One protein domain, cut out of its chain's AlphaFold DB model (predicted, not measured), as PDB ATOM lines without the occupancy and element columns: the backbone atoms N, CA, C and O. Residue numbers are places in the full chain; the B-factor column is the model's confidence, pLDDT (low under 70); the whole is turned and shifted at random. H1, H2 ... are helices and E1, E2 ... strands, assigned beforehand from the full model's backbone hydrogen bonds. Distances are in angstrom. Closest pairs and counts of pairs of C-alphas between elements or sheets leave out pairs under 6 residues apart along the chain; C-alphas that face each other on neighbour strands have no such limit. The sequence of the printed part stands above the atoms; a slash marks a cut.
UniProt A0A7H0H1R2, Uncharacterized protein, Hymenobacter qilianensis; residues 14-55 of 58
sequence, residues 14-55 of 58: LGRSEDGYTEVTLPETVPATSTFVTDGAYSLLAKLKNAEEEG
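Overview. This is residues 14 to 55 of the 58 residues of an uncharacterized protein of Hymenobacter qilianensis (UniProt A0A7H0H1R2). Begin with a two-strand hairpin, E1 and E2, at one end; a long looping link leads from it to a single helix, H1, which sticks out at the other end, away from the hairpin. The printed part has 42 residues, in the order E1, E2, H1; the sheet is antiparallel and the class mixed. It is only just loose, close to extended, with a radius of gyration of the C-alphas of 13.5 A and spans of 36 by 25 by 16 A.

Arrangement. Look first at E1, residues 14 to 18, and E2, residues 21 to 25: this hairpin has a tight link and antiparallel strands at 158 degrees. C-alphas 17 and 22 face each other at 4.1 A; N 15 and O 23, 2.8 A apart, are within hydrogen-bond range. H1, residues 41 to 53, is apart from E1, and every O i to N i+4 pair in it is within hydrogen-bond range.

Along the chain. Find C-alpha 14 at (-3.607, 10.989, -22.784); E1 runs 12.2 A from there, and E2 13.2 A. H1 runs 18.4 A from C-alpha 41 to C-alpha 53 at (9.514, 32.320, -16.159).

Size, cuts and confidence. The C-alphas farthest apart, of Asp 19 and Gly 55, lie 39.6 A from each other. Residues 26 to 40 form the long link, and residues 27 to 55 stand free. The printed part has no cut; pLDDT is under 70 at residues 52 to 55.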
ATOM      1  N   LEU A  14      -4.252  12.301 -22.725       95.94
ATOM      2  CA  LEU A  14      -3.607  10.989 -22.784       95.94
ATOM      3  C   LEU A  14      -4.661   9.877 -22.801       95.94
ATOM      4  O   LEU A  14      -5.639   9.935 -22.055       95.94
ATOM      5  N   GLY A  15      -4.433   8.868 -23.637       96.38
ATOM      6  CA  GLY A  15      -5.192   7.625 -23.699       96.38
ATOM      7  C   GLY A  15      -4.399   6.448 -23.127       96.38
ATOM      8  O   GLY A  15      -3.641   6.581 -22.161       96.38
ATOM      9  N   ARG A  16      -4.575   5.265 -23.719       97.00
ATOM     10  CA  ARG A  16      -3.880   4.041 -23.289       97.00
ATOM     11  C   ARG A  16      -2.391   4.093 -23.645       97.00
ATOM     12  O   ARG A  16      -2.009   4.654 -24.668       97.00
ATOM     13  N   SER A  17      -1.551   3.479 -22.811       97.00
ATOM     14  CA  SER A  17      -0.129   3.269 -23.111       97.00
ATOM     15  C   SER A  17       0.183   1.779 -23.201       97.00
ATOM     16  O   SER A  17      -0.081   1.061 -22.240       97.00
ATOM     17  N   GLU A  18       0.726   1.324 -24.330       97.19
ATOM     18  CA  GLU A  18       1.133  -0.067 -24.588       97.19
ATOM     19  C   GLU A  18       2.354  -0.126 -25.513       97.19
ATOM     20  O   GLU A  18       2.563   0.769 -26.329       97.19
ATOM     21  N   ASP A  19       3.177  -1.168 -25.352       95.31
ATOM     22  CA  ASP A  19       4.355  -1.461 -26.189       95.31
ATOM     23  C   ASP A  19       5.313  -0.272 -26.419       95.31
ATOM     24  O   ASP A  19       5.944  -0.145 -27.465       95.31
ATOM     25  N   GLY A  20       5.444   0.613 -25.424       92.62
ATOM     26  CA  GLY A  20       6.315   1.794 -25.505       92.62
ATOM     27  C   GLY A  20       5.701   3.002 -26.221       92.62
ATOM     28  O   GLY A  20       6.398   3.992 -26.440       92.62
ATOM     29  N   TYR A  21       4.408   2.955 -26.543       93.94
ATOM     30  CA  TYR A  21       3.642   4.050 -27.134       93.94
ATOM     31  C   TYR A  21       2.528   4.514 -26.192       93.94
ATOM     32  O   TYR A  21       1.993   3.733 -25.409       93.94
ATOM     33  N   THR A  22       2.150   5.788 -26.304       94.88
ATOM     34  CA  THR A  22       1.006   6.378 -25.596       94.88
ATOM     35  C   THR A  22       0.075   7.016 -26.612       94.88
ATOM     36  O   THR A  22       0.498   7.851 -27.413       94.88
ATOM     37  N   GLU A  23      -1.194   6.626 -26.579       95.62
ATOM     38  CA  GLU A  23      -2.243   7.274 -27.353       95.62
ATOM     39  C   GLU A  23      -2.448   8.708 -26.856       95.62
ATOM     40  O   GLU A  23      -2.472   8.969 -25.649       95.62
ATOM     41  N   VAL A  24      -2.609   9.641 -27.793       93.44
ATOM     42  CA  VAL A  24      -2.898  11.042 -27.491       93.44
ATOM     43  C   VAL A  24      -4.026  11.552 -28.377       93.44
ATOM     44  O   VAL A  24      -4.049  11.302 -29.583       93.44
ATOM     45  N   THR A  25      -4.932  12.323 -27.787       94.75
ATOM     46  CA  THR A  25      -5.952  13.070 -28.527       94.75
ATOM     47  C   THR A  25      -5.462  14.494 -28.730       94.75
ATOM     48  O   THR A  25      -5.245  15.237 -27.767       94.75
ATOM     49  N   LEU A  26      -5.283  14.868 -29.997       93.50
ATOM     50  CA  LEU A  26      -4.915  16.226 -30.379       93.50
ATOM     51  C   LEU A  26      -6.141  17.148 -30.296       93.50
ATOM     52  O   LEU A  26      -7.232  16.742 -30.701       93.50
ATOM     53  N   PRO A  27      -5.985  18.392 -29.814       93.38
ATOM     54  CA  PRO A  27      -7.051  19.377 -29.913       93.38
ATOM     55  C   PRO A  27      -7.336  19.697 -31.385       93.38
ATOM     56  O   PRO A  27      -6.431  19.703 -32.216       93.38
ATOM     57  N   GLU A  28      -8.579  20.057 -31.690       92.88
ATOM     58  CA  GLU A  28      -9.061  20.401 -33.040       92.88
ATOM     59  C   GLU A  28      -8.265  21.519 -33.739       92.88
ATOM     60  O   GLU A  28      -8.260  21.630 -34.963       92.88
ATOM     61  N   THR A  29      -7.534  22.321 -32.964       89.88
ATOM     62  CA  THR A  29      -6.658  23.390 -33.462       89.88
ATOM     63  C   THR A  29      -5.296  22.903 -33.965       89.88
ATOM     64  O   THR A  29      -4.526  23.706 -34.494       89.88
ATOM     65  N   VAL A  30      -4.968  21.618 -33.798       90.75
ATOM     66  CA  VAL A  30      -3.693  21.026 -34.218       90.75
ATOM     67  C   VAL A  30      -3.924  20.103 -35.415       90.75
ATOM     68  O   VAL A  30      -4.576  19.067 -35.276       90.75
ATOM     69  N   PRO A  31      -3.378  20.443 -36.596       90.25
ATOM     70  CA  PRO A  31      -3.459  19.584 -37.768       90.25
ATOM     71  C   PRO A  31      -2.837  18.207 -37.514       90.25
ATOM     72  O   PRO A  31      -1.749  18.097 -36.955       90.25
ATOM     73  N   ALA A  32      -3.458  17.147 -38.031       85.19
ATOM     74  CA  ALA A  32      -2.880  15.800 -37.974       85.19
ATOM     75  C   ALA A  32      -1.531  15.688 -38.720       85.19
ATOM     76  O   ALA A  32      -0.749  14.779 -38.464       85.19
ATOM     77  N   THR A  33      -1.241  16.624 -39.630       90.19
ATOM     78  CA  THR A  33       0.030  16.731 -40.361       90.19
ATOM     79  C   THR A  33       1.126  17.464 -39.580       90.19
ATOM     80  O   THR A  33       2.195  17.727 -40.129       90.19
ATOM     81  N   SER A  34       0.870  17.866 -38.332       90.38
ATOM     82  CA  SER A  34       1.858  18.532 -37.488       90.38
ATOM     83  C   SER A  34       3.045  17.623 -37.163       90.38
ATOM     84  O   SER A  34       2.922  16.408 -37.032       90.38
ATOM     85  N   THR A  35       4.218  18.235 -37.011       91.69
ATOM     86  CA  THR A  35       5.435  17.547 -36.574       91.69
ATOM     87  C   THR A  35       5.585  17.668 -35.065       91.69
ATOM     88  O   THR A  35       5.479  18.763 -34.513       91.69
ATOM     89  N   PHE A  36       5.870  16.546 -34.408       90.94
ATOM     90  CA  PHE A  36       6.051  16.471 -32.963       90.94
ATOM     91  C   PHE A  36       7.511  16.185 -32.625       90.94
ATOM     92  O   PHE A  36       8.171  15.384 -33.285       90.94
ATOM     93  N   VAL A  37       8.009  16.842 -31.580       91.75
ATOM     94  CA  VAL A  37       9.353  16.597 -31.054       91.75
ATOM     95  C   VAL A  37       9.274  15.404 -30.108       91.75
ATOM     96  O   VAL A  37       8.677  15.508 -29.039       91.75
ATOM     97  N   THR A  38       9.851  14.272 -30.505       90.75
ATOM     98  CA  THR A  38       9.912  13.044 -29.691       90.75
ATOM     99  C   THR A  38      11.304  12.798 -29.112       90.75
ATOM    100  O   THR A  38      11.420  12.252 -28.019       90.75
ATOM    101  N   ASP A  39      12.350  13.266 -29.794       92.69
ATOM    102  CA  ASP A  39      13.730  13.233 -29.312       92.69
ATOM    103  C   ASP A  39      14.141  14.589 -28.718       92.69
ATOM    104  O   ASP A  39      13.802  15.648 -29.250       92.69
ATOM    105  N   GLY A  40      14.821  14.574 -27.568       91.38
ATOM    106  CA  GLY A  40      15.239  15.799 -26.872       91.38
ATOM    107  C   GLY A  40      14.092  16.666 -26.323       91.38
ATOM    108  O   GLY A  40      14.335  17.792 -25.875       91.38
ATOM    109  N   ALA A  41      12.851  16.159 -26.317       89.69
ATOM    110  CA  ALA A  41      11.659  16.900 -25.904       89.69
ATOM    111  C   ALA A  41      11.778  17.462 -24.480       89.69
ATOM    112  O   ALA A  41      11.423  18.611 -24.240       89.69
ATOM    113  N   TYR A  42      12.361  16.699 -23.549       88.75
ATOM    114  CA  TYR A  42      12.579  17.148 -22.172       88.75
ATOM    115  C   TYR A  42      13.450  18.413 -22.091       88.75
ATOM    116  O   TYR A  42      13.080  19.390 -21.441       88.75
ATOM    117  N   SER A  43      14.584  18.435 -22.797       90.00
ATOM    118  CA  SER A  43      15.479  19.596 -22.820       90.00
ATOM    119  C   SER A  43      14.840  20.803 -23.503       90.00
ATOM    120  O   SER A  43      15.064  21.935 -23.077       90.00
ATOM    121  N   LEU A  44      14.040  20.582 -24.550       88.62
ATOM    122  CA  LEU A  44      13.275  21.646 -25.201       88.62
ATOM    123  C   LEU A  44      12.224  22.234 -24.250       88.62
ATOM    124  O   LEU A  44      12.139  23.452 -24.121       88.62
ATOM    125  N   LEU A  45      11.473  21.380 -23.551       87.62
ATOM    126  CA  LEU A  45      10.469  21.784 -22.564       87.62
ATOM    127  C   LEU A  45      11.078  22.629 -21.445       87.62
ATOM    128  O   LEU A  45      10.528  23.674 -21.112       87.62
ATOM    129  N   ALA A  46      12.223  22.210 -20.902       86.81
ATOM    130  CA  ALA A  46      12.938  22.971 -19.883       86.81
ATOM    131  C   ALA A  46      13.310  24.376 -20.381       86.81
ATOM    132  O   ALA A  46      13.075  25.356 -19.685       86.81
ATOM    133  N   LYS A  47      13.834  24.497 -21.609       86.44
ATOM    134  CA  LYS A  47      14.164  25.805 -22.200       86.44
ATOM    135  C   LYS A  47      12.933  26.691 -22.389       86.44
ATOM    136  O   LYS A  47      13.023  27.880 -22.121       86.44
ATOM    137  N   LEU A  48      11.810  26.122 -22.838       84.31
ATOM    138  CA  LEU A  48      10.564  26.872 -23.029       84.31
ATOM    139  C   LEU A  48       9.999  27.387 -21.702       84.31
ATOM    140  O   LEU A  48       9.604  28.541 -21.641       84.31
ATOM    141  N   LYS A  49      10.003  26.559 -20.650       82.62
ATOM    142  CA  LYS A  49       9.531  26.968 -19.320       82.62
ATOM    143  C   LYS A  49      10.408  28.046 -18.691       82.62
ATOM    144  O   LYS A  49       9.880  29.045 -18.233       82.62
ATOM    145  N   ASN A  50      11.731  27.883 -18.741       81.25
ATOM    146  CA  ASN A  50      12.646  28.898 -18.211       81.25
ATOM    147  C   ASN A  50      12.482  30.236 -18.949       81.25
ATOM    148  O   ASN A  50      12.379  31.270 -18.307       81.25
ATOM    149  N   ALA A  51      12.373  30.209 -20.281       74.56
ATOM    150  CA  ALA A  51      12.157  31.421 -21.069       74.56
ATOM    151  C   ALA A  51      10.804  32.108 -20.785       74.56
ATOM    152  O   ALA A  51      10.682  33.310 -21.001       74.56
ATOM    153  N   GLU A  52       9.791  31.355 -20.337       66.38
ATOM    154  CA  GLU A  52       8.503  31.890 -19.878       66.38
ATOM    155  C   GLU A  52       8.636  32.518 -18.477       66.38
ATOM    156  O   GLU A  52       8.264  33.676 -18.295       66.38
ATOM    157  N   GLU A  53       9.276  31.824 -17.527       64.81
ATOM    158  CA  GLU A  53       9.514  32.320 -16.159       64.81
ATOM    159  C   GLU A  53      10.408  33.578 -16.116       64.81
ATOM    160  O   GLU A  53      10.181  34.479 -15.310       64.81
ATOM    161  N   GLU A  54      11.393  33.695 -17.011       58.94
ATOM    162  CA  GLU A  54      12.259  34.879 -17.144       58.94
ATOM    163  C   GLU A  54      11.515  36.127 -17.671       58.94
ATOM    164  O   GLU A  54      12.025  37.241 -17.551       58.94
ATOM    165  N   GLY A  55      10.313  35.967 -18.241       56.28
ATOM    166  CA  GLY A  55       9.467  37.057 -18.741       56.28
ATOM    167  C   GLY A  55       8.446  37.605 -17.735       56.28
ATOM    168  O   GLY A  55       7.927  38.700 -17.948       56.28
TER     169      GLY A  55